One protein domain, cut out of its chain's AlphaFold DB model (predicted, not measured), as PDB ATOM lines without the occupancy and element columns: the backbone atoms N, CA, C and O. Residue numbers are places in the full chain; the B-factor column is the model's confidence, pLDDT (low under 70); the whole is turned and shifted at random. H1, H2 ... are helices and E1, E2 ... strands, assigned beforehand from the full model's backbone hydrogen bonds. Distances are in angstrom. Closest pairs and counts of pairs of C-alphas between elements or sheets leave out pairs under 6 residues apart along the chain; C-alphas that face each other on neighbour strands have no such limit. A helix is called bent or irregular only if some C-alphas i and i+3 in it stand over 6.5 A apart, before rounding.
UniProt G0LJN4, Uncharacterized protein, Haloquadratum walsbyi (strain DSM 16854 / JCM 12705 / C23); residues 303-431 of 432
ATOM      1  N   ASP A 303     119.368 168.442 145.458       90.56
ATOM      2  CA  ASP A 303     119.209 167.225 146.263       90.56
ATOM      3  C   ASP A 303     120.500 166.414 146.281       90.56
ATOM      4  O   ASP A 303     120.883 165.792 145.290       90.56
ATOM      5  N   GLU A 304     121.197 166.435 147.412       90.75
ATOM      6  CA  GLU A 304     122.530 165.857 147.490       90.75
ATOM      7  C   GLU A 304     122.824 165.165 148.811       90.75
ATOM      8  O   GLU A 304     122.233 165.427 149.858       90.75
ATOM      9  N   THR A 305     123.817 164.279 148.766       92.06
ATOM     10  CA  THR A 305     124.340 163.630 149.965       92.06
ATOM     11  C   THR A 305     125.190 164.589 150.791       92.06
ATOM     12  O   THR A 305     125.852 165.486 150.264       92.06
ATOM     13  N   LEU A 306     125.252 164.335 152.097       91.69
ATOM     14  CA  LEU A 306     126.140 165.066 153.002       91.69
ATOM     15  C   LEU A 306     127.608 165.067 152.547       91.69
ATOM     16  O   LEU A 306     128.289 166.083 152.688       91.69
ATOM     17  N   GLN A 307     128.081 163.961 151.968       92.56
ATOM     18  CA  GLN A 307     129.436 163.863 151.431       92.56
ATOM     19  C   GLN A 307     129.632 164.836 150.262       92.56
ATOM     20  O   GLN A 307     130.515 165.689 150.331       92.56
ATOM     21  N   THR A 308     128.758 164.783 149.251       93.88
ATOM     22  CA  THR A 308     128.820 165.657 148.068       93.88
ATOM     23  C   THR A 308     128.785 167.137 148.449       93.88
ATOM     24  O   THR A 308     129.607 167.925 147.973       93.88
ATOM     25  N   VAL A 309     127.893 167.513 149.372       94.69
ATOM     26  CA  VAL A 309     127.777 168.896 149.855       94.69
ATOM     27  C   VAL A 309     129.048 169.333 150.585       94.69
ATOM     28  O   VAL A 309     129.501 170.460 150.391       94.69
ATOM     29  N   SER A 310     129.657 168.457 151.394       93.38
ATOM     30  CA  SER A 310     130.912 168.759 152.094       93.38
ATOM     31  C   SER A 310     132.109 168.899 151.146       93.38
ATOM     32  O   SER A 310     132.919 169.811 151.311       93.38
ATOM     33  N   ASP A 311     132.176 168.074 150.098       92.81
ATOM     34  CA  ASP A 311     133.227 168.147 149.081       92.81
ATOM     35  C   ASP A 311     133.103 169.435 148.259       92.81
ATOM     36  O   ASP A 311     134.099 170.135 148.040       92.81
ATOM     37  N   ARG A 312     131.874 169.812 147.870       92.56
ATOM     38  CA  ARG A 312     131.619 171.111 147.232       92.56
ATOM     39  C   ARG A 312     131.964 172.259 148.173       92.56
ATOM     40  O   ARG A 312     132.632 173.195 147.749       92.56
ATOM     41  N   ALA A 313     131.557 172.191 149.440       93.06
ATOM     42  CA  ALA A 313     131.880 173.210 150.433       93.06
ATOM     43  C   ALA A 313     133.400 173.420 150.524       93.06
ATOM     44  O   ALA A 313     133.877 174.555 150.448       93.06
ATOM     45  N   GLN A 314     134.173 172.334 150.579       91.62
ATOM     46  CA  GLN A 314     135.629 172.398 150.568       91.62
ATOM     47  C   GLN A 314     136.182 173.037 149.290       91.62
ATOM     48  O   GLN A 314     137.034 173.924 149.376       91.62
ATOM     49  N   ALA A 315     135.703 172.615 148.118       91.25
ATOM     50  CA  ALA A 315     136.146 173.150 146.830       91.25
ATOM     51  C   ALA A 315     135.827 174.647 146.671       91.25
ATOM     52  O   ALA A 315     136.621 175.392 146.097       91.25
ATOM     53  N   SER A 316     134.699 175.094 147.225       91.12
ATOM     54  CA  SER A 316     134.262 176.490 147.224       91.12
ATOM     55  C   SER A 316     134.972 177.356 148.272       91.12
ATOM     56  O   SER A 316     134.815 178.571 148.251       91.12
ATOM     57  N   GLY A 317     135.754 176.779 149.191       90.75
ATOM     58  CA  GLY A 317     136.433 177.531 150.253       90.75
ATOM     59  C   GLY A 317     135.548 177.857 151.463       90.75
ATOM     60  O   GLY A 317     135.842 178.786 152.219       90.75
ATOM     61  N   VAL A 318     134.471 177.096 151.662       93.69
ATOM     62  CA  VAL A 318     133.688 177.099 152.903       93.69
ATOM     63  C   VAL A 318     134.553 176.550 154.031       93.69
ATOM     64  O   VAL A 318     135.288 175.578 153.867       93.69
ATOM     65  N   CYS A 319     134.448 177.163 155.203       94.19
ATOM     66  CA  CYS A 319     135.275 176.818 156.348       94.19
ATOM     67  C   CYS A 319     134.632 175.758 157.236       94.19
ATOM     68  O   CYS A 319     135.330 174.886 157.751       94.19
ATOM     69  N   ALA A 320     133.313 175.814 157.399       95.38
ATOM     70  CA  ALA A 320     132.544 174.766 158.047       95.38
ATOM     71  C   ALA A 320     131.073 174.810 157.623       95.38
ATOM     72  O   ALA A 320     130.547 175.852 157.224       95.38
ATOM     73  N   LEU A 321     130.415 173.665 157.768       96.81
ATOM     74  CA  LEU A 321     128.971 173.515 157.678       96.81
ATOM     75  C   LEU A 321     128.444 173.212 159.076       96.81
ATOM     76  O   LEU A 321     128.949 172.324 159.768       96.81
ATOM     77  N   GLY A 322     127.418 173.942 159.486       96.56
ATOM     78  CA  GLY A 322     126.702 173.703 160.727       96.56
ATOM     79  C   GLY A 322     125.200 173.681 160.516       96.56
ATOM     80  O   GLY A 322     124.686 174.148 159.506       96.56
ATOM     81  N   VAL A 323     124.490 173.156 161.502       96.94
ATOM     82  CA  VAL A 323     123.029 173.198 161.577       96.94
ATOM     83  C   VAL A 323     122.621 173.807 162.903       96.94
ATOM     84  O   VAL A 323     123.268 173.557 163.923       96.94
ATOM     85  N   ARG A 324     121.563 174.620 162.919       96.12
ATOM     86  CA  ARG A 324     121.004 175.074 164.198       96.12
ATOM     87  C   ARG A 324     120.449 173.878 164.973       96.12
ATOM     88  O   ARG A 324     119.944 172.924 164.387       96.12
ATOM     89  N   ASN A 325     120.540 173.943 166.297       94.25
ATOM     90  CA  ASN A 325     120.070 172.888 167.198       94.25
ATOM     91  C   ASN A 325     118.541 172.745 167.198       94.25
ATOM     92  O   ASN A 325     118.014 171.692 167.560       94.25
ATOM     93  N   GLU A 326     117.830 173.790 166.778       93.12
ATOM     94  CA  GLU A 326     116.384 173.786 166.596       93.12
ATOM     95  C   GLU A 326     116.041 173.825 165.099       93.12
ATOM     96  O   GLU A 326     116.677 174.577 164.350       93.12
ATOM     97  N   PRO A 327     115.053 173.028 164.650       90.94
ATOM     98  CA  PRO A 327     114.579 173.080 163.275       90.94
ATOM     99  C   PRO A 327     113.879 174.412 162.977       90.94
ATOM    100  O   PRO A 327     113.342 175.075 163.868       90.94
ATOM    101  N   VAL A 328     113.847 174.787 161.700       90.19
ATOM    102  CA  VAL A 328     113.073 175.930 161.197       90.19
ATOM    103  C   VAL A 328     111.992 175.388 160.278       90.19
ATOM    104  O   VAL A 328     112.287 174.640 159.353       90.19
ATOM    105  N   GLY A 329     110.732 175.739 160.548       86.00
ATOM    106  CA  GLY A 329     109.601 175.149 159.832       86.00
ATOM    107  C   GLY A 329     109.577 173.630 160.010       86.00
ATOM    108  O   GLY A 329     109.571 173.143 161.139       86.00
ATOM    109  N   ASN A 330     109.593 172.904 158.891       85.56
ATOM    110  CA  ASN A 330     109.632 171.440 158.854       85.56
ATOM    111  C   ASN A 330     111.010 170.903 158.428       85.56
ATOM    112  O   ASN A 330     111.095 169.807 157.883       85.56
ATOM    113  N   GLY A 331     112.088 171.661 158.641       90.81
ATOM    114  CA  GLY A 331     113.406 171.261 158.166       90.81
ATOM    115  C   GLY A 331     114.575 171.916 158.888       90.81
ATOM    116  O   GLY A 331     114.482 172.397 160.021       90.81
ATOM    117  N   VAL A 332     115.721 171.881 158.217       93.38
ATOM    118  CA  VAL A 332     117.023 172.287 158.739       93.38
ATOM    119  C   VAL A 332     117.257 173.768 158.493       93.38
ATOM    120  O   VAL A 332     117.008 174.286 157.404       93.38
ATOM    121  N   HIS A 333     117.843 174.437 159.484       96.25
ATOM    122  CA  HIS A 333     118.520 175.711 159.272       96.25
ATOM    123  C   HIS A 333     120.020 175.462 159.114       96.25
ATOM    124  O   HIS A 333     120.730 175.236 160.097       96.25
ATOM    125  N   LEU A 334     120.491 175.505 157.866       96.19
ATOM    126  CA  LEU A 334     121.895 175.363 157.503       96.19
ATOM    127  C   LEU A 334     122.654 176.668 157.790       96.19
ATOM    128  O   LEU A 334     122.306 177.743 157.297       96.19
ATOM    129  N   VAL A 335     123.714 176.568 158.583       97.38
ATOM    130  CA  VAL A 335     124.645 177.655 158.888       97.38
ATOM    131  C   VAL A 335     125.929 177.410 158.106       97.38
ATOM    132  O   VAL A 335     126.683 176.481 158.396       97.38
ATOM    133  N   LEU A 336     126.176 178.249 157.107       96.75
ATOM    134  CA  LEU A 336     127.406 178.242 156.332       96.75
ATOM    135  C   LEU A 336     128.422 179.160 157.006       96.75
ATOM    136  O   LEU A 336     128.152 180.345 157.182       96.75
ATOM    137  N   ILE A 337     129.588 178.629 157.366       95.81
ATOM    138  CA  ILE A 337     130.670 179.425 157.944       95.81
ATOM    139  C   ILE A 337     131.734 179.597 156.871       95.81
ATOM    140  O   ILE A 337     132.400 178.633 156.489       95.81
ATOM    141  N   ALA A 338     131.892 180.819 156.375       94.25
ATOM    142  CA  ALA A 338     132.759 181.110 155.244       94.25
ATOM    143  C   ALA A 338     133.412 182.498 155.350       94.25
ATOM    144  O   ALA A 338     132.940 183.361 156.096       94.25
ATOM    145  N   PRO A 339     134.508 182.755 154.613       90.81
ATOM    146  CA  PRO A 339     135.064 184.098 154.498       90.81
ATOM    147  C   PRO A 339     134.036 185.057 153.886       90.81
ATOM    148  O   PRO A 339     133.261 184.667 153.018       90.81
ATOM    149  N   SER A 340     134.073 186.336 154.265       89.25
ATOM    150  CA  SER A 340     133.156 187.357 153.728       89.25
ATOM    151  C   SER A 340     133.273 187.575 152.216       89.25
ATOM    152  O   SER A 340     132.374 188.144 151.609       89.25
ATOM    153  N   SER A 341     134.377 187.140 151.608       88.94
ATOM    154  CA  SER A 341     134.594 187.176 150.163       88.94
ATOM    155  C   SER A 341     133.909 186.037 149.405       88.94
ATOM    156  O   SER A 341     133.913 186.067 148.179       88.94
ATOM    157  N   LEU A 342     133.392 185.009 150.092       91.31
ATOM    158  CA  LEU A 342     132.730 183.886 149.437       91.31
ATOM    159  C   LEU A 342     131.279 184.241 149.103       91.31
ATOM    160  O   LEU A 342     130.476 184.512 149.999       91.31
ATOM    161  N   ALA A 343     130.938 184.180 147.817       91.38
ATOM    162  CA  ALA A 343     129.565 184.308 147.352       91.38
ATOM    163  C   ALA A 343     128.752 183.044 147.677       91.38
ATOM    164  O   ALA A 343     129.217 181.917 147.486       91.38
ATOM    165  N   VAL A 344     127.519 183.247 148.143       91.50
ATOM    166  CA  VAL A 344     126.512 182.196 148.338       91.50
ATOM    167  C   VAL A 344     125.318 182.563 147.480       91.50
ATOM    168  O   VAL A 344     124.751 183.638 147.661       91.50
ATOM    169  N   HIS A 345     124.971 181.701 146.531       90.50
ATOM    170  CA  HIS A 345     124.025 182.021 145.465       90.50
ATOM    171  C   HIS A 345     123.260 180.758 145.029       90.50
ATOM    172  O   HIS A 345     123.761 179.648 145.214       90.50
ATOM    173  N   PRO A 346     122.074 180.888 144.415       86.62
ATOM    174  CA  PRO A 346     121.249 179.750 143.995       86.62
ATOM    175  C   PRO A 346     121.696 179.118 142.659       86.62
ATOM    176  O   PRO A 346     120.918 178.425 142.021       86.62
ATOM    177  N   GLY A 347     122.929 179.372 142.205       87.81
ATOM    178  CA  GLY A 347     123.439 178.907 140.901       87.81
ATOM    179  C   GLY A 347     123.750 179.996 139.867       87.81
ATOM    180  O   GLY A 347     124.239 179.676 138.786       87.81
ATOM    181  N   ASP A 348     123.559 181.278 140.191       86.25
ATOM    182  CA  ASP A 348     123.826 182.386 139.256       86.25
ATOM    183  C   ASP A 348     125.289 182.495 138.799       86.25
ATOM    184  O   ASP A 348     125.569 182.624 137.605       86.25
ATOM    185  N   GLU A 349     126.238 182.376 139.725       87.06
ATOM    186  CA  GLU A 349     127.664 182.596 139.466       87.06
ATOM    187  C   GLU A 349     128.424 181.276 139.296       87.06
ATOM    188  O   GLU A 349     128.104 180.307 139.977       87.06
ATOM    189  N   PRO A 350     129.427 181.174 138.404       83.88
ATOM    190  CA  PRO A 350     130.177 179.931 138.182       83.88
ATOM    191  C   PRO A 350     131.033 179.497 139.383       83.88
ATOM    192  O   PRO A 350     131.430 178.336 139.454       83.88
ATOM    193  N   GLY A 351     131.341 180.415 140.300       86.25
ATOM    194  CA  GLY A 351     132.075 180.147 141.533       86.25
ATOM    195  C   GLY A 351     131.286 180.618 142.746       86.25
ATOM    196  O   GLY A 351     130.378 181.426 142.611       86.25
ATOM    197  N   GLY A 352     131.658 180.126 143.925       90.94
ATOM    198  CA  GLY A 352     130.895 180.329 145.155       90.94
ATOM    199  C   GLY A 352     130.341 179.015 145.687       90.94
ATOM    200  O   GLY A 352     130.754 177.932 145.260       90.94
ATOM    201  N   PHE A 353     129.442 179.105 146.661       94.00
ATOM    202  CA  PHE A 353     128.761 177.950 147.233       94.00
ATOM    203  C   PHE A 353     127.264 177.998 146.926       94.00
ATOM    204  O   PHE A 353     126.602 178.997 147.212       94.00
ATOM    205  N   ILE A 354     126.744 176.891 146.390       94.06
ATOM    206  CA  ILE A 354     125.313 176.676 146.154       94.06
ATOM    207  C   ILE A 354     124.788 175.781 147.286       94.06
ATOM    208  O   ILE A 354     125.195 174.610 147.365       94.06
ATOM    209  N   PRO A 355     123.949 176.316 148.192       92.38
ATOM    210  CA  PRO A 355     123.316 175.519 149.233       92.38
ATOM    211  C   PRO A 355     122.328 174.512 148.631       92.38
ATOM    212  O   PRO A 355     121.644 174.862 147.672       92.38
ATOM    213  N   PRO A 356     122.222 173.297 149.193       93.50
ATOM    214  CA  PRO A 356     121.202 172.348 148.772       93.50
ATOM    215  C   PRO A 356     119.819 172.735 149.302       93.50
ATOM    216  O   PRO A 356     119.712 173.302 150.389       93.50
ATOM    217  N   GLU A 357     118.771 172.365 148.567       90.94
ATOM    218  CA  GLU A 357     117.371 172.421 149.025       90.94
ATOM    219  C   GLU A 357     117.039 171.217 149.911       90.94
ATOM    220  O   GLU A 357     116.197 171.285 150.807       90.94
ATOM    221  N   ARG A 358     117.695 170.081 149.655       91.69
ATOM    222  CA  ARG A 358     117.511 168.820 150.363       91.69
ATOM    223  C   ARG A 358     118.844 168.126 150.580       91.69
ATOM    224  O   ARG A 358     119.689 168.044 149.692       91.69
ATOM    225  N   LEU A 359     119.011 167.617 151.793       92.25
ATOM    226  CA  LEU A 359     120.216 166.945 152.242       92.25
ATOM    227  C   LEU A 359     119.896 165.497 152.596       92.25
ATOM    228  O   LEU A 359     119.219 165.220 153.588       92.25
ATOM    229  N   SER A 360     120.420 164.572 151.805       90.75
ATOM    230  CA  SER A 360     120.352 163.144 152.083       90.75
ATOM    231  C   SER A 360     121.370 162.776 153.169       90.75
ATOM    232  O   SER A 360     122.587 162.858 152.976       90.75
ATOM    233  N   VAL A 361     120.850 162.387 154.334       86.88
ATOM    234  CA  VAL A 361     121.600 161.978 155.527       86.88
ATOM    235  C   VAL A 361     121.221 160.540 155.858       86.88
ATOM    236  O   VAL A 361     120.141 160.278 156.393       86.88
ATOM    237  N   ALA A 362     122.132 159.605 155.589       83.50
ATOM    238  CA  ALA A 362     121.891 158.174 155.750       83.50
ATOM    239  C   ALA A 362     120.643 157.679 154.979       83.50
ATOM    240  O   ALA A 362     120.678 157.542 153.764       83.50
ATOM    241  N   ASP A 363     119.559 157.379 155.693       78.56
ATOM    242  CA  ASP A 363     118.267 156.884 155.198       78.56
ATOM    243  C   ASP A 363     117.155 157.946 155.264       78.56
ATOM    244  O   ASP A 363     115.978 157.606 155.157       78.56
ATOM    245  N   ARG A 364     117.512 159.213 155.500       81.62
ATOM    246  CA  ARG A 364     116.582 160.343 155.596       81.62
ATOM    247  C   ARG A 364     116.968 161.433 154.616       81.62
ATOM    248  O   ARG A 364     118.149 161.635 154.341       81.62
ATOM    249  N   THR A 365     115.979 162.194 154.176       89.38
ATOM    250  CA  THR A 365     116.191 163.395 153.368       89.38
ATOM    251  C   THR A 365     115.653 164.581 154.148       89.38
ATOM    252  O   THR A 365     114.459 164.669 154.420       89.38
ATOM    253  N   LEU A 366     116.545 165.487 154.537       90.31
ATOM    254  CA  LEU A 366     116.199 166.672 155.308       90.31
ATOM    255  C   LEU A 366     116.028 167.871 154.369       90.31
ATOM    256  O   LEU A 366     116.965 168.219 153.652       90.31
ATOM    257  N   SER A 367     114.871 168.533 154.397       91.81
ATOM    258  CA  SER A 367     114.668 169.803 153.684       91.81
ATOM    259  C   SER A 367     115.463 170.930 154.340       91.81
ATOM    260  O   SER A 367     115.469 171.059 155.565       91.81
ATOM    261  N   VAL A 368     116.118 171.769 153.544       92.88
ATOM    262  CA  VAL A 368     116.841 172.960 153.996       92.88
ATOM    263  C   VAL A 368     115.913 174.164 153.871       92.88
ATOM    264  O   VAL A 368     115.799 174.789 152.828       92.88
ATOM    265  N   GLU A 369     115.247 174.506 154.967       91.25
ATOM    266  CA  GLU A 369     114.232 175.572 154.997       91.25
ATOM    267  C   GLU A 369     114.850 176.967 155.135       91.25
ATOM    268  O   GLU A 369     114.218 177.992 154.875       91.25
ATOM    269  N   ARG A 370     116.097 177.031 155.614       92.19
ATOM    270  CA  ARG A 370     116.813 178.290 155.781       92.19
ATOM    271  C   ARG A 370     118.310 178.094 155.664       92.19
ATOM    272  O   ARG A 370     118.878 177.201 156.286       92.19
ATOM    273  N   VAL A 371     118.954 179.027 154.974       93.88
ATOM    274  CA  VAL A 371     120.412 179.137 154.913       93.88
ATOM    275  C   VAL A 371     120.839 180.455 155.547       93.88
ATOM    276  O   VAL A 371     120.205 181.496 155.370       93.88
ATOM    277  N   THR A 372     121.898 180.440 156.347       95.44
ATOM    278  CA  THR A 372     122.521 181.664 156.862       95.44
ATOM    279  C   THR A 372     124.023 181.570 156.707       95.44
ATOM    280  O   THR A 372     124.643 180.650 157.228       95.44
ATOM    281  N   ASN A 373     124.588 182.527 155.976       95.19
ATOM    282  CA  ASN A 373     126.024 182.663 155.791       95.19
ATOM    283  C   ASN A 373     126.595 183.589 156.868       95.19
ATOM    284  O   ASN A 373     126.115 184.711 157.036       95.19
ATOM    285  N   VAL A 374     127.607 183.121 157.594       95.44
ATOM    286  CA  VAL A 374     128.277 183.867 158.660       95.44
ATOM    287  C   VAL A 374     129.790 183.779 158.509       95.44
ATOM    288  O   VAL A 374     130.339 182.783 158.040       95.44
ATOM    289  N   THR A 375     130.487 184.819 158.962       94.00
ATOM    290  CA  THR A 375     131.945 184.761 159.088       94.00
ATOM    291  C   THR A 375     132.344 183.896 160.285       94.00
ATOM    292  O   THR A 375     131.556 183.749 161.226       94.00
ATOM    293  N   PRO A 376     133.579 183.358 160.323       92.25
ATOM    294  CA  PRO A 376     134.046 182.610 161.486       92.25
ATOM    295  C   PRO A 376     133.975 183.421 162.787       92.25
ATOM    296  O   PRO A 376     133.577 182.891 163.820       92.25
ATOM    297  N   THR A 377     134.276 184.722 162.739       91.69
ATOM    298  CA  THR A 377     134.153 185.627 163.893       91.69
ATOM    299  C   THR A 377     132.719 185.684 164.416       91.69
ATOM    300  O   THR A 377     132.484 185.403 165.590       91.69
ATOM    301  N   LEU A 378     131.753 185.960 163.533       92.69
ATOM    302  CA  LEU A 378     130.341 186.052 163.904       92.69
ATOM    303  C   LEU A 378     129.806 184.711 164.423       92.69
ATOM    304  O   LEU A 378     128.991 184.670 165.345       92.69
ATOM    305  N   TYR A 379     130.307 183.599 163.874       93.75
ATOM    306  CA  TYR A 379     129.987 182.277 164.391       93.75
ATOM    307  C   TYR A 379     130.362 182.139 165.871       93.75
ATOM    308  O   TYR A 379     129.523 181.733 166.672       93.75
ATOM    309  N   HIS A 380     131.589 182.501 166.256       91.38
ATOM    310  CA  HIS A 380     132.025 182.394 167.651       91.38
ATOM    311  C   HIS A 380     131.286 183.339 168.595       91.38
ATOM    312  O   HIS A 380     131.068 182.971 169.750       91.38
ATOM    313  N   GLU A 381     130.921 184.526 168.117       91.38
ATOM    314  CA  GLU A 381     130.261 185.557 168.919       91.38
ATOM    315  C   GLU A 381     128.777 185.254 169.161       91.38
ATOM    316  O   GLU A 381     128.305 185.410 170.286       91.38
ATOM    317  N   GLU A 382     128.050 184.785 168.141       92.62
ATOM    318  CA  GLU A 382     126.582 184.718 168.189       92.62
ATOM    319  C   GLU A 382     125.998 183.328 167.897       92.62
ATOM    320  O   GLU A 382     124.976 182.957 168.474       92.62
ATOM    321  N   TYR A 383     126.616 182.532 167.017       92.94
ATOM    322  CA  TYR A 383     125.974 181.311 166.501       92.94
ATOM    323  C   TYR A 383     126.433 180.023 167.184       92.94
ATOM    324  O   TYR A 383     125.664 179.061 167.219       92.94
ATOM    325  N   ARG A 384     127.638 179.994 167.764       93.00
ATOM    326  CA  ARG A 384     128.240 178.824 168.418       93.00
ATOM    327  C   ARG A 384     127.345 178.109 169.445       93.00
ATOM    328  O   ARG A 384     127.342 176.882 169.405       93.00
ATOM    329  N   PRO A 385     126.625 178.779 170.371       92.25
ATOM    330  CA  PRO A 385     125.875 178.059 171.408       92.25
ATOM    331  C   PRO A 385     124.729 177.208 170.845       92.25
ATOM    332  O   PRO A 385     124.427 176.154 171.403       92.25
ATOM    333  N   ASP A 386     124.147 177.622 169.717       93.88
ATOM    334  CA  ASP A 386     122.955 176.982 169.155       93.88
ATOM    335  C   ASP A 386     123.222 176.308 167.804       93.88
ATOM    336  O   ASP A 386     122.277 176.023 167.068       93.88
ATOM    337  N   THR A 387     124.487 176.093 167.437       96.12
ATOM    338  CA  THR A 387     124.866 175.496 166.151       96.12
ATOM    339  C   THR A 387     125.741 174.273 166.380       96.12
ATOM    340  O   THR A 387     126.782 174.354 167.028       96.12
ATOM    341  N   THR A 388     125.342 173.147 165.798       95.81
ATOM    342  CA  THR A 388     126.148 171.928 165.740       95.81
ATOM    343  C   THR A 388     126.906 171.898 164.418       95.81
ATOM    344  O   THR A 388     126.295 171.962 163.353       95.81
ATOM    345  N   LEU A 389     128.239 171.824 164.471       96.19
ATOM    346  CA  LEU A 389     129.068 171.682 163.272       96.19
ATOM    347  C   LEU A 389     129.001 170.242 162.761       96.19
ATOM    348  O   LEU A 389     129.376 169.314 163.473       96.19
ATOM    349  N   ILE A 390     128.558 170.081 161.517       95.38
ATOM    350  CA  ILE A 390     128.433 168.781 160.843       95.38
ATOM    351  C   ILE A 390     129.641 168.473 159.957       95.38
ATOM    352  O   ILE A 390     129.879 167.318 159.622       95.38
ATOM    353  N   TRP A 391     130.416 169.496 159.592       96.00
ATOM    354  CA  TRP A 391     131.659 169.357 158.843       96.00
ATOM    355  C   TRP A 391     132.544 170.593 159.021       96.00
ATOM    356  O   TRP A 391     132.046 171.718 159.069       96.00
ATOM    357  N   VAL A 392     133.859 170.394 159.091       94.62
ATOM    358  CA  VAL A 392     134.869 171.456 159.142       94.62
ATOM    359  C   VAL A 392     135.954 171.168 158.114       94.62
ATOM    360  O   VAL A 392     136.483 170.059 158.046       94.62
ATOM    361  N   ALA A 393     136.320 172.185 157.340       90.38
ATOM    362  CA  ALA A 393     137.380 172.077 156.352       90.38
ATOM    363  C   ALA A 393     138.724 171.713 157.000       90.38
ATOM    364  O   ALA A 393     139.052 172.127 158.116       90.38
ATOM    365  N   ASN A 394     139.559 170.979 156.264       84.38
ATOM    366  CA  ASN A 394     140.920 170.713 156.708       84.38
ATOM    367  C   ASN A 394     141.708 172.032 156.809       84.38
ATOM    368  O   ASN A 394     141.713 172.831 155.873       84.38
ATOM    369  N   LYS A 395     142.428 172.238 157.918       78.12
ATOM    370  CA  LYS A 395     143.221 173.452 158.185       78.12
ATOM    371  C   LYS A 395     144.187 173.812 157.055       78.12
ATOM    372  O   LYS A 395     144.467 174.986 156.859       78.12
ATOM    373  N   THR A 396     144.686 172.832 156.301       74.69
ATOM    374  CA  THR A 396     145.590 173.074 155.163       74.69
ATOM    375  C   THR A 396     144.894 173.625 153.917       74.69
ATOM    376  O   THR A 396     145.569 174.163 153.048       74.69
ATOM    377  N   SER A 397     143.574 173.467 153.805       70.62
ATOM    378  CA  SER A 397     142.748 173.978 152.701       70.62
ATOM    379  C   SER A 397     141.900 175.194 153.093       70.62
ATOM    380  O   SER A 397     141.184 175.728 152.256       70.62
ATOM    381  N   MET A 398     141.957 175.624 154.355       77.25
ATOM    382  CA  MET A 398     141.206 176.774 154.853       77.25
ATOM    383  C   MET A 398     141.848 178.101 154.442       77.25
ATOM    384  O   MET A 398     143.071 178.236 154.406       77.25
ATOM    385  N   ALA A 399     141.010 179.116 154.230       74.00
ATOM    386  CA  ALA A 399     141.462 180.501 154.220       74.00
ATOM    387  C   ALA A 399     142.041 180.892 155.596       74.00
ATOM    388  O   ALA A 399     141.594 180.390 156.628       74.00
ATOM    389  N   GLU A 400     143.002 181.820 155.618       73.31
ATOM    390  CA  GLU A 400     143.702 182.263 156.839       73.31
ATOM    391  C   GLU A 400     142.728 182.718 157.939       73.31
ATOM    392  O   GLU A 400     142.828 182.274 159.083       73.31
ATOM    393  N   SER A 401     141.689 183.471 157.557       73.25
ATOM    394  CA  SER A 401     140.614 183.930 158.448       73.25
ATOM    395  C   SER A 401     139.851 182.803 159.157       73.25
ATOM    396  O   SER A 401     139.247 183.035 160.201       73.25
ATOM    397  N   CYS A 402     139.873 181.588 158.611       78.19
ATOM    398  CA  CYS A 402     139.208 180.422 159.179       78.19
ATOM    399  C   CYS A 402     140.136 179.525 160.005       78.19
ATOM    400  O   CYS A 402     139.673 178.757 160.849       78.19
ATOM    401  N   VAL A 403     141.450 179.618 159.787       75.00
ATOM    402  CA  VAL A 403     142.446 178.912 160.604       75.00
ATOM    403  C   VAL A 403     142.567 179.578 161.977       75.00
ATOM    404  O   VAL A 403     142.625 178.892 163.005       75.00
ATOM    405  N   GLU A 404     142.562 180.911 161.998       68.25
ATOM    406  CA  GLU A 404     142.687 181.715 163.217       68.25
ATOM    407  C   GLU A 404     141.489 181.575 164.163       68.25
ATOM    408  O   GLU A 404     141.651 181.685 165.376       68.25
ATOM    409  N   SER A 405     140.298 181.279 163.636       68.50
ATOM    410  CA  SER A 405     139.068 181.220 164.429       68.50
ATOM    411  C   SER A 405     138.923 179.953 165.281       68.50
ATOM    412  O   SER A 405     138.182 179.972 166.251       68.50
ATOM    413  N   HIS A 406     139.658 178.872 164.987       74.81
ATOM    414  CA  HIS A 406     139.584 177.596 165.727       74.81
ATOM    415  C   HIS A 406     138.173 176.967 165.735       74.81
ATOM    416  O   HIS A 406     137.503 176.862 166.764       74.81
ATOM    417  N   LEU A 407     137.727 176.521 164.558       84.81
ATOM    418  CA  LEU A 407     136.508 175.724 164.411       84.81
ATOM    419  C   LEU A 407     136.785 174.263 164.809       84.81
ATOM    420  O   LEU A 407     137.643 173.614 164.210       84.81
ATOM    421  N   ASP A 408     136.052 173.757 165.803       81.75
ATOM    422  CA  ASP A 408     136.181 172.387 166.314       81.75
ATOM    423  C   ASP A 408     134.958 171.553 165.907       81.75
ATOM    424  O   ASP A 408     133.865 171.726 166.448       81.75
ATOM    425  N   GLY A 409     135.146 170.638 164.955       85.75
ATOM    426  CA  GLY A 409     134.108 169.745 164.441       85.75
ATOM    427  C   GLY A 409     134.701 168.611 163.595       85.75
ATOM    428  O   GLY A 409     135.926 168.513 163.466       85.75
ATOM    429  N   PRO A 410     133.862 167.722 163.042       88.69
ATOM    430  CA  PRO A 410     134.321 166.588 162.243       88.69
ATOM    431  C   PRO A 410     134.965 167.065 160.934       88.69
ATOM    432  O   PRO A 410     134.376 167.841 160.190       88.69
ATOM    433  N   SER A 411     136.169 166.579 160.626       85.94
ATOM    434  CA  SER A 411     136.894 166.938 159.394       85.94
ATOM    435  C   SER A 411     136.590 166.031 158.194       85.94
ATOM    436  O   SER A 411     137.207 166.160 157.141       85.94
ATOM    437  N   SER A 412     135.696 165.064 158.377       88.75
ATOM    438  CA  SER A 412     135.288 164.072 157.381       88.75
ATOM    439  C   SER A 412     133.905 163.550 157.737       88.75
ATOM    440  O   SER A 412     133.608 163.381 158.923       88.75
ATOM    441  N   ILE A 413     133.095 163.241 156.728       90.50
ATOM    442  CA  ILE A 413     131.784 162.637 156.945       90.50
ATOM    443  C   ILE A 413     131.967 161.147 157.274       90.50
ATOM    444  O   ILE A 413     132.718 160.458 156.582       90.50
ATOM    445  N   PRO A 414     131.334 160.625 158.338       89.00
ATOM    446  CA  PRO A 414     131.409 159.208 158.672       89.00
ATOM    447  C   PRO A 414     130.849 158.311 157.561       89.00
ATOM    448  O   PRO A 414     129.833 158.626 156.950       89.00
ATOM    449  N   GLU A 415     131.456 157.141 157.354       86.19
ATOM    450  CA  GLU A 415     131.029 156.192 156.313       86.19
ATOM    451  C   GLU A 415     129.734 155.443 156.670       86.19
ATOM    452  O   GLU A 415     129.016 154.970 155.794       86.19
ATOM    453  N   THR A 416     129.414 155.316 157.963       85.69
ATOM    454  CA  THR A 416     128.241 154.556 158.417       85.69
ATOM    455  C   THR A 416     127.026 155.450 158.630       85.69
ATOM    456  O   THR A 416     127.129 156.476 159.307       85.69
ATOM    457  N   ASN A 417     125.853 154.978 158.203       84.62
ATOM    458  CA  ASN A 417     124.563 155.649 158.384       84.62
ATOM    459  C   ASN A 417     124.293 156.105 159.829       84.62
ATOM    460  O   ASN A 417     123.851 157.228 160.050       84.62
ATOM    461  N   SER A 418     124.580 155.267 160.832       85.75
ATOM    462  CA  SER A 418     124.371 155.627 162.243       85.75
ATOM    463  C   SER A 418     125.237 156.810 162.674       85.75
ATOM    464  O   SER A 418     124.723 157.754 163.265       85.75
ATOM    465  N   ALA A 419     126.524 156.800 162.322       84.81
ATOM    466  CA  ALA A 419     127.446 157.874 162.676       84.81
ATOM    467  C   ALA A 419     127.157 159.178 161.914       84.81
ATOM    468  O   ALA A 419     127.355 160.254 162.466       84.81
ATOM    469  N   GLN A 420     126.643 159.109 160.679       87.50
ATOM    470  CA  GLN A 420     126.179 160.308 159.969       87.50
ATOM    471  C   GLN A 420     125.004 160.971 160.690       87.50
ATOM    472  O   GLN A 420     124.981 162.192 160.816       87.50
ATOM    473  N   ARG A 421     124.054 160.187 161.221       88.44
ATOM    474  CA  ARG A 421     122.945 160.732 162.021       88.44
ATOM    475  C   ARG A 421     123.444 161.390 163.305       88.44
ATOM    476  O   ARG A 421     122.932 162.434 163.680       88.44
ATOM    477  N   GLU A 422     124.455 160.824 163.957       89.25
ATOM    478  CA  GLU A 422     125.026 161.386 165.191       89.25
ATOM    479  C   GLU A 422     125.655 162.778 165.007       89.25
ATOM    480  O   GLU A 422     125.858 163.482 165.995       89.25
ATOM    481  N   LEU A 423     125.913 163.209 163.766       91.44
ATOM    482  CA  LEU A 423     126.335 164.582 163.477       91.44
ATOM    483  C   LEU A 423     125.220 165.611 163.689       91.44
ATOM    484  O   LEU A 423     125.510 166.786 163.899       91.44
ATOM    485  N   PHE A 424     123.956 165.195 163.616       93.31
ATOM    486  CA  PHE A 424     122.813 166.098 163.644       93.31
ATOM    487  C   PHE A 424     122.106 166.072 165.005       93.31
ATOM    488  O   PHE A 424     121.949 165.012 165.620       93.31
ATOM    489  N   PRO A 425     121.582 167.222 165.462       92.25
ATOM    490  CA  PRO A 425     120.668 167.272 166.594       92.25
ATOM    491  C   PRO A 425     119.439 166.384 166.360       92.25
ATOM    492  O   PRO A 425     118.842 166.382 165.281       92.25
ATOM    493  N   THR A 426     118.998 165.664 167.394       89.94
ATOM    494  CA  THR A 426     117.839 164.757 167.297       89.94
ATOM    495  C   THR A 426     116.551 165.480 166.893       89.94
ATOM    496  O   THR A 426     115.756 164.928 166.141       89.94
ATOM    497  N   SER A 427     116.356 166.711 167.367       88.69
ATOM    498  CA  SER A 427     115.239 167.597 167.005       88.69
ATOM    499  C   SER A 427     115.170 167.877 165.503       88.69
ATOM    500  O   SER A 427     114.081 167.949 164.947       88.69
ATOM    501  N   VAL A 428     116.325 168.006 164.847       89.12
ATOM    502  CA  VAL A 428     116.434 168.249 163.406       89.12
ATOM    503  C   VAL A 428     116.187 166.958 162.626       89.12
ATOM    504  O   VAL A 428     115.441 166.956 161.659       89.12
ATOM    505  N   LEU A 429     116.726 165.823 163.080       86.56
ATOM    506  CA  LEU A 429     116.484 164.527 162.428       86.56
ATOM    507  C   LEU A 429     115.016 164.082 162.449       86.56
ATOM    508  O   LEU A 429     114.623 163.248 161.641       86.56
ATOM    509  N   GLN A 430     114.214 164.593 163.386       83.69
ATOM    510  CA  GLN A 430     112.788 164.280 163.483       83.69
ATOM    511  C   GLN A 430     111.945 164.920 162.373       83.69
ATOM    512  O   GLN A 430     110.780 164.552 162.241       83.69
ATOM    513  N   THR A 431     112.496 165.862 161.603       81.06
ATOM    514  CA  THR A 431     111.739 166.571 160.565       81.06
ATOM    515  C   THR A 431     111.722 165.865 159.209       81.06
ATOM    516  O   THR A 431     110.927 166.254 158.359       81.06
TER     517      THR A 431
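What this domain is: This is residues 303 to 431 of the 432 residues of an uncharacterized protein of Haloquadratum walsbyi (strain DSM 16854 / JCM 12705 / C23) (UniProt G0LJN4). A strongly twisted sheet of six strands bends partly round helix H1, which has E4 and E6 near it, while H2 covers E3 and E2 on the other face, making three layers, helices on both faces of a sheet. The short H4 and H5 graze the sheet, and the small H3 lies off it, far from H5. The printed part has 129 residues, with five named helices and six named strands in the order E1 H1 E2 E3 E4 E5 H2 E6 H3 H4 H5. The sheet runs E1 E4 E5 E3 E2 E6 and is mixed, as is the class, helices and strands. The whole is compact and rounded, with a radius of gyration of the C-alphas of 13.5 A and spans of 36 by 32 by 28 A.

How they stand to each other: E1, residues 303 to 305, is an edge strand parallel to E4, residues 358 to 361, with N 360 and O 304 2.8 A apart. H1, residues 306 to 316, is on the sheet at a height of 7.5 A; its closest C-alpha pair with E4 is Leu 306 and Val 361, 6.0 A. E2, residues 320 to 324, and E3, residues 332 to 337, form an antiparallel hairpin, with N 322 and O 335 2.9 A apart. E5, residues 364 to 374, bends by 67 degrees at residue 369. Its residues 364 to 367 pair with E4 in an antiparallel hairpin, N 359 and O 366 being 2.8 A apart. Its residues 368 to 374 pair with E3, parallel, N 334 and O 370 being 2.8 A apart. H2, residues 376 to 386, is irregular, with C-alphas 382 and 385 7.4 A apart; it is on the sheet at a height of 8.6 A and runs along the strands, at 16 degrees to E3 on the local plane. E6, residues 387 to 392, is the other edge strand, antiparallel to E2, with N 323 and O 388 2.8 A apart. E5, H2 and E6 form a split strand-helix-strand unit, two strands of one sheet with a helix between them along the chain and with E3 and E2 between them in the sheet, and its crossover is right-handed. H3, residues 400 to 403, is close to H2 but not clearly touching; their closest C-alphas, of Pro 376 and Cys 402, are 6.1 A apart. H4, residues 417 to 422, and H5, residues 426 to 429, only graze the sheet. In H1 and H4 every O i to N i+4 pair is within hydrogen-bond range, in H2 4 of 7; H3 and H5 are too short for one.

Where its parts are: E1 begins at C-alpha 303 (119.209, 167.225, 146.263). From first to last C-alpha H1 measures 15.2 A, E3 15.4 A, E5 26.4 A and H2 14.6 A. H5 ends at C-alpha 429 (116.484, 164.527, 162.428).

The domain as a whole: The two C-alphas farthest apart, of Glu 400 and Gln 430, are 36.4 A apart. The printed part has no cut. The links E3 to E4 and H3 to H4 are long. Mean pLDDT of the printed part is 89.3; residues 404 to 405 are under 70.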